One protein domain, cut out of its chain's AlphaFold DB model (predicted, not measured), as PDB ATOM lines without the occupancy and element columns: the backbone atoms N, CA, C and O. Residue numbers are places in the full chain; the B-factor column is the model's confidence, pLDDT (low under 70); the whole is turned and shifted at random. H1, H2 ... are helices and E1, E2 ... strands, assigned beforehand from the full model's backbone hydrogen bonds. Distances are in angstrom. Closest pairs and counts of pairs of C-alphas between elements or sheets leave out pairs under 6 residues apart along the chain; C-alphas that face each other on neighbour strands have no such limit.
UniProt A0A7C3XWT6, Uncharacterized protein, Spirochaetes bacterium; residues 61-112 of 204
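AT A GLANCE: This is residues 61 to 112 of the 204 residues of an uncharacterized protein of Spirochaetes bacterium (UniProt A0A7C3XWT6). A small sheet of three strands, E2, E1 and E3, has the hairpin of E4 and E5 partly over one of its faces, with E5 the nearer strand of that hairpin. The short helix H1 leads straight into E4, and the link from E2 to E3 loops out on the side of the sheet away from the hairpin. The printed part has 52 residues, with one named helix and five named strands in the order E1, E2, E3, H1, E4, E5; both sheets are antiparallel, and the class is mostly strand, though under half of the residues are in named elements. The whole is compact, with a radius of gyration of the C-alphas of 10.5 A, and flat, spanning 30 by 26 by 14 A.

IN THESE COORDINATES: E1, residues 61 to 65, begins at C-alpha (157.199, 101.226, 132.980) and is 13.5 A long. E2 is residues 71 to 74, 10.6 A, and E3 residues 85 to 88, 9.6 A. H1 is residues 97 to 100, 5.1 A. E4, residues 101 to 104, is 9.9 A long; E5, residues 107 to 110, is 10.1 A and ends at C-alpha (165.977, 101.109, 139.111).

HOW THE PARTS SIT: E1 is the inner strand. It forms a hairpin with E2, at 149 degrees, with N 62 and O 74 at 2.8 A. E1 and E3 stand at 145 degrees, with N 85 and O 63 at 2.8 A. In the hairpin of E4 and E5, N 102 and O 109 are 2.9 A apart. The closest C-alphas of E3 and E5, Val 87 and Gln 110, are 6.1 A apart. E4 is apart from E1. H1 only grazes the three-stranded sheet; it is too short for an O i to N i+4 pair, and its one O i to N i+3 pair is within hydrogen-bond range.

THE WHOLE: The C-alphas farthest apart, Lys 68 and Gly 91, are 30.8 A apart. The printed part has no cut and no long link. No printed residue is under 70 in pLDDT.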
ATOM      1  N   THR A  61     156.868 100.259 134.024       90.62
ATOM      2  CA  THR A  61     157.199 101.226 132.980       90.62
ATOM      3  C   THR A  61     158.515 100.808 132.354       90.62
ATOM      4  O   THR A  61     159.473 100.494 133.051       90.62
ATOM      5  N   TYR A  62     158.572 100.772 131.034       91.38
ATOM      6  CA  TYR A  62     159.782 100.484 130.279       91.38
ATOM      7  C   TYR A  62     160.475 101.802 129.959       91.38
ATOM      8  O   TYR A  62     159.832 102.720 129.451       91.38
ATOM      9  N   VAL A  63     161.765 101.908 130.271       94.69
ATOM     10  CA  VAL A  63     162.525 103.156 130.128       94.69
ATOM     11  C   VAL A  63     163.848 102.935 129.418       94.69
ATOM     12  O   VAL A  63     164.513 101.920 129.616       94.69
ATOM     13  N   TRP A  64     164.250 103.891 128.593       94.06
ATOM     14  CA  TRP A  64     165.540 103.880 127.903       94.06
ATOM     15  C   TRP A  64     166.007 105.311 127.640       94.06
ATOM     16  O   TRP A  64     165.228 106.255 127.769       94.06
ATOM     17  N   LEU A  65     167.282 105.471 127.290       93.62
ATOM     18  CA  LEU A  65     167.784 106.723 126.732       93.62
ATOM     19  C   LEU A  65     167.776 106.625 125.209       93.62
ATOM     20  O   LEU A  65     168.192 105.603 124.659       93.62
ATOM     21  N   ASP A  66     167.299 107.666 124.533       90.50
ATOM     22  CA  ASP A  66     167.464 107.795 123.085       90.50
ATOM     23  C   ASP A  66     168.918 108.144 122.704       90.50
ATOM     24  O   ASP A  66     169.780 108.351 123.560       90.50
ATOM     25  N   GLU A  67     169.203 108.230 121.403       87.94
ATOM     26  CA  GLU A  67     170.540 108.548 120.871       87.94
ATOM     27  C   GLU A  67     171.079 109.917 121.319       87.94
ATOM     28  O   GLU A  67     172.283 110.161 121.279       87.94
ATOM     29  N   LYS A  68     170.192 110.819 121.753       90.12
ATOM     30  CA  LYS A  68     170.533 112.151 122.264       90.12
ATOM     31  C   LYS A  68     170.653 112.164 123.791       90.12
ATOM     32  O   LYS A  68     170.921 113.217 124.364       90.12
ATOM     33  N   GLY A  69     170.461 111.020 124.448       87.94
ATOM     34  CA  GLY A  69     170.494 110.884 125.898       87.94
ATOM     35  C   GLY A  69     169.211 111.328 126.603       87.94
ATOM     36  O   GLY A  69     169.231 111.472 127.825       87.94
ATOM     37  N   ASN A  70     168.101 111.547 125.888       91.12
ATOM     38  CA  ASN A  70     166.832 111.884 126.535       91.12
ATOM     39  C   ASN A  70     166.145 110.624 127.053       91.12
ATOM     40  O   ASN A  70     166.124 109.590 126.386       91.12
ATOM     41  N   LEU A  71     165.533 110.742 128.229       93.06
ATOM     42  CA  LEU A  71     164.749 109.677 128.832       93.06
ATOM     43  C   LEU A  71     163.434 109.472 128.072       93.06
ATOM     44  O   LEU A  71     162.641 110.399 127.927       93.06
ATOM     45  N   GLN A  72     163.203 108.236 127.651       93.00
ATOM     46  CA  GLN A  72     161.990 107.781 126.986       93.00
ATOM     47  C   GLN A  72     161.258 106.769 127.871       93.00
ATOM     48  O   GLN A  72     161.881 106.067 128.675       93.00
ATOM     49  N   THR A  73     159.934 106.696 127.727       90.69
ATOM     50  CA  THR A  73     159.076 105.817 128.531       90.69
ATOM     51  C   THR A  73     158.023 105.124 127.679       90.69
ATOM     52  O   THR A  73     157.574 105.639 126.656       90.69
ATOM     53  N   GLN A  74     157.614 103.933 128.110       87.31
ATOM     54  CA  GLN A  74     156.547 103.168 127.484       87.31
ATOM     55  C   GLN A  74     155.883 102.247 128.514       87.31
ATOM     56  O   GLN A  74     156.561 101.629 129.326       87.31
ATOM     57  N   TYR A  75     154.559 102.121 128.478       83.94
ATOM     58  CA  TYR A  75     153.794 101.253 129.388       83.94
ATOM     59  C   TYR A  75     153.516  99.866 128.795       83.94
ATOM     60  O   TYR A  75     153.047  98.957 129.478       83.94
ATOM     61  N   ILE A  76     153.827  99.698 127.512       81.25
ATOM     62  CA  ILE A  76     153.615  98.481 126.741       81.25
ATOM     63  C   ILE A  76     154.962  97.878 126.342       81.25
ATOM     64  O   ILE A  76     155.684  98.443 125.523       81.25
ATOM     65  N   GLN A  77     155.266  96.677 126.836       82.88
ATOM     66  CA  GLN A  77     156.543  96.010 126.554       82.88
ATOM     67  C   GLN A  77     156.825  95.851 125.056       82.88
ATOM     68  O   GLN A  77     157.944  96.088 124.615       82.88
ATOM     69  N   ALA A  78     155.812  95.468 124.275       79.81
ATOM     70  CA  ALA A  78     155.946  95.231 122.837       79.81
ATOM     71  C   ALA A  78     156.313  96.494 122.035       79.81
ATOM     72  O   ALA A  78     156.767  96.376 120.901       79.81
ATOM     73  N   LEU A  79     156.119  97.685 122.615       81.38
ATOM     74  CA  LEU A  79     156.455  98.974 122.004       81.38
ATOM     75  C   LEU A  79     157.783  99.544 122.518       81.38
ATOM     76  O   LEU A  79     158.211 100.600 122.058       81.38
ATOM     77  N   ALA A  80     158.409  98.900 123.503       84.38
ATOM     78  CA  ALA A  80     159.687  99.328 124.046       84.38
ATOM     79  C   ALA A  80     160.839  98.678 123.258       84.38
ATOM     80  O   ALA A  80     160.737  97.512 122.859       84.38
ATOM     81  N   PRO A  81     161.962  99.384 123.041       87.19
ATOM     82  CA  PRO A  81     163.123  98.781 122.406       87.19
ATOM     83  C   PRO A  81     163.718  97.686 123.300       87.19
ATOM     84  O   PRO A  81     163.558  97.685 124.521       87.19
ATOM     85  N   LYS A  82     164.459  96.748 122.699       87.81
ATOM     86  CA  LYS A  82     165.012  95.578 123.413       87.81
ATOM     87  C   LYS A  82     165.943  95.936 124.577       87.81
ATOM     88  O   LYS A  82     166.105  95.131 125.486       87.81
ATOM     89  N   ASN A  83     166.574  97.108 124.533       86.62
ATOM     90  CA  ASN A  83     167.461  97.614 125.579       86.62
ATOM     91  C   ASN A  83     166.727  98.405 126.677       86.62
ATOM     92  O   ASN A  83     167.388  98.926 127.573       86.62
ATOM     93  N   ALA A  84     165.398  98.531 126.614       91.94
ATOM     94  CA  ALA A  84     164.640  99.216 127.648       91.94
ATOM     95  C   ALA A  84     164.695  98.455 128.977       91.94
ATOM     96  O   ALA A  84     164.474  97.244 129.045       91.94
ATOM     97  N   LEU A  85     164.946  99.193 130.053       94.19
ATOM     98  CA  LEU A  85     164.849  98.692 131.412       94.19
ATOM     99  C   LEU A  85     163.373  98.608 131.804       94.19
ATOM    100  O   LEU A  85     162.656  99.607 131.758       94.19
ATOM    101  N   LYS A  86     162.926  97.428 132.237       94.12
ATOM    102  CA  LYS A  86     161.633  97.265 132.904       94.12
ATOM    103  C   LYS A  86     161.743  97.782 134.339       94.12
ATOM    104  O   LYS A  86     162.491  97.215 135.129       94.12
ATOM    105  N   VAL A  87     160.997  98.831 134.662       94.25
ATOM    106  CA  VAL A  87     160.959  99.472 135.981       94.25
ATOM    107  C   VAL A  87     159.669  99.092 136.691       94.25
ATOM    108  O   VAL A  87     158.586  99.377 136.183       94.25
ATOM    109  N   ASN A  88     159.784  98.482 137.867       91.31
ATOM    110  CA  ASN A  88     158.646  98.183 138.737       91.31
ATOM    111  C   ASN A  88     158.259  99.434 139.547       91.31
ATOM    112  O   ASN A  88     159.127 100.107 140.103       91.31
ATOM    113  N   ASN A  89     156.967  99.741 139.629       88.75
ATOM    114  CA  ASN A  89     156.446 100.878 140.393       88.75
ATOM    115  C   ASN A  89     155.957 100.518 141.808       88.75
ATOM    116  O   ASN A  89     155.315 101.332 142.466       88.75
ATOM    117  N   TYR A  90     156.231  99.297 142.264       87.44
ATOM    118  CA  TYR A  90     155.883  98.774 143.585       87.44
ATOM    119  C   TYR A  90     154.375  98.763 143.882       87.44
ATOM    120  O   TYR A  90     153.973  98.831 145.037       87.44
ATOM    121  N   GLY A  91     153.531  98.675 142.847       85.31
ATOM    122  CA  GLY A  91     152.072  98.738 142.988       85.31
ATOM    123  C   GLY A  91     151.518 100.165 143.048       85.31
ATOM    124  O   GLY A  91     150.334 100.354 143.323       85.31
ATOM    125  N   TYR A  92     152.352 101.172 142.768       86.50
ATOM    126  CA  TYR A  92     151.983 102.585 142.778       86.50
ATOM    127  C   TYR A  92     152.082 103.187 141.361       86.50
ATOM    128  O   TYR A  92     153.115 103.758 140.997       86.50
ATOM    129  N   PRO A  93     151.009 103.121 140.547       76.44
ATOM    130  CA  PRO A  93     151.027 103.491 139.122       76.44
ATOM    131  C   PRO A  93     151.411 104.942 138.829       76.44
ATOM    132  O   PRO A  93     151.886 105.244 137.740       76.44
ATOM    133  N   ASN A  94     151.240 105.833 139.806       81.69
ATOM    134  CA  ASN A  94     151.411 107.273 139.631       81.69
ATOM    135  C   ASN A  94     152.697 107.817 140.272       81.69
ATOM    136  O   ASN A  94     152.791 109.020 140.519       81.69
ATOM    137  N   LEU A  95     153.677 106.961 140.586       85.88
ATOM    138  CA  LEU A  95     154.954 107.447 141.103       85.88
ATOM    139  C   LEU A  95     155.727 108.214 140.020       85.88
ATOM    140  O   LEU A  95     155.876 107.714 138.902       85.88
ATOM    141  N   PRO A  96     156.265 109.407 140.338       88.50
ATOM    142  CA  PRO A  96     157.132 110.132 139.423       88.50
ATOM    143  C   PRO A  96     158.336 109.279 139.015       88.50
ATOM    144  O   PRO A  96     158.992 108.665 139.855       88.50
ATOM    145  N   LEU A  97     158.673 109.261 137.726       88.75
ATOM    146  CA  LEU A  97     159.723 108.370 137.235       88.75
ATOM    147  C   LEU A  97     161.102 108.679 137.843       88.75
ATOM    148  O   LEU A  97     161.860 107.764 138.147       88.75
ATOM    149  N   ASN A  98     161.397 109.951 138.119       90.56
ATOM    150  CA  ASN A  98     162.631 110.375 138.794       90.56
ATOM    151  C   ASN A  98     162.774 109.854 140.238       90.56
ATOM    152  O   ASN A  98     163.839 109.992 140.832       90.56
ATOM    153  N   ILE A  99     161.716 109.278 140.815       93.56
ATOM    154  CA  ILE A  99     161.760 108.575 142.099       93.56
ATOM    155  C   ILE A  99     162.109 107.100 141.907       93.56
ATOM    156  O   ILE A  99     162.816 106.530 142.739       93.56
ATOM    157  N   LEU A 100     161.631 106.493 140.820       93.88
ATOM    158  CA  LEU A 100     161.776 105.066 140.530       93.88
ATOM    159  C   LEU A 100     163.133 104.705 139.926       93.88
ATOM    160  O   LEU A 100     163.558 103.558 140.039       93.88
ATOM    161  N   ILE A 101     163.815 105.654 139.285       95.62
ATOM    162  CA  ILE A 101     165.106 105.417 138.635       95.62
ATOM    163  C   ILE A 101     166.146 106.470 139.006       95.62
ATOM    164  O   ILE A 101     165.822 107.596 139.378       95.62
ATOM    165  N   THR A 102     167.410 106.100 138.835       95.38
ATOM    166  CA  THR A 102     168.556 107.010 138.825       95.38
ATOM    167  C   THR A 102     169.276 106.875 137.485       95.38
ATOM    168  O   THR A 102     169.363 105.779 136.933       95.38
ATOM    169  N   ILE A 103     169.785 107.989 136.954       94.38
ATOM    170  CA  ILE A 103     170.579 108.018 135.723       94.38
ATOM    171  C   ILE A 103     171.985 108.495 136.082       94.38
ATOM    172  O   ILE A 103     172.164 109.647 136.474       94.38
ATOM    173  N   VAL A 104     172.982 107.616 135.962       92.56
ATOM    174  CA  VAL A 104     174.394 107.936 136.231       92.56
ATOM    175  C   VAL A 104     175.216 107.572 135.008       92.56
ATOM    176  O   VAL A 104     175.199 106.424 134.572       92.56
ATOM    177  N   ASN A 105     175.936 108.544 134.443       91.38
ATOM    178  CA  ASN A 105     176.795 108.349 133.267       91.38
ATOM    179  C   ASN A 105     176.071 107.643 132.101       91.38
ATOM    180  O   ASN A 105     176.587 106.690 131.523       91.38
ATOM    181  N   GLY A 106     174.836 108.062 131.801       90.06
ATOM    182  CA  GLY A 106     174.018 107.470 130.734       90.06
ATOM    183  C   GLY A 106     173.455 106.078 131.046       90.06
ATOM    184  O   GLY A 106     172.804 105.478 130.200       90.06
ATOM    185  N   THR A 107     173.669 105.556 132.254       93.00
ATOM    186  CA  THR A 107     173.115 104.270 132.684       93.00
ATOM    187  C   THR A 107     171.896 104.501 133.560       93.00
ATOM    188  O   THR A 107     171.984 105.199 134.571       93.00
ATOM    189  N   ILE A 108     170.767 103.905 133.177       95.44
ATOM    190  CA  ILE A 108     169.545 103.907 133.981       95.44
ATOM    191  C   ILE A 108     169.589 102.724 134.948       95.44
ATOM    192  O   ILE A 108     169.782 101.582 134.533       95.44
ATOM    193  N   THR A 109     169.354 102.986 136.228       95.75
ATOM    194  CA  THR A 109     169.203 101.960 137.265       95.75
ATOM    195  C   THR A 109     167.890 102.153 138.004       95.75
ATOM    196  O   THR A 109     167.559 103.278 138.378       95.75
ATOM    197  N   GLN A 110     167.160 101.067 138.256       96.06
ATOM    198  CA  GLN A 110     165.977 101.109 139.111       96.06
ATOM    199  C   GLN A 110     166.393 101.302 140.574       96.06
ATOM    200  O   GLN A 110     167.269 100.601 141.082       96.06
ATOM    201  N   ASN A 111     165.733 102.241 141.244       96.56
ATOM    202  CA  ASN A 111     165.865 102.451 142.676       96.56
ATOM    203  C   ASN A 111     165.154 101.328 143.430       96.56
ATOM    204  O   ASN A 111     164.092 100.870 143.018       96.56
ATOM    205  N   THR A 112     165.715 100.903 144.559       95.75
ATOM    206  CA  THR A 112     165.042  99.972 145.467       95.75
ATOM    207  C   THR A 112     163.810 100.622 146.092       95.75
ATOM    208  O   THR A 112     163.719 101.846 146.183       95.75
TER     209      THR A 112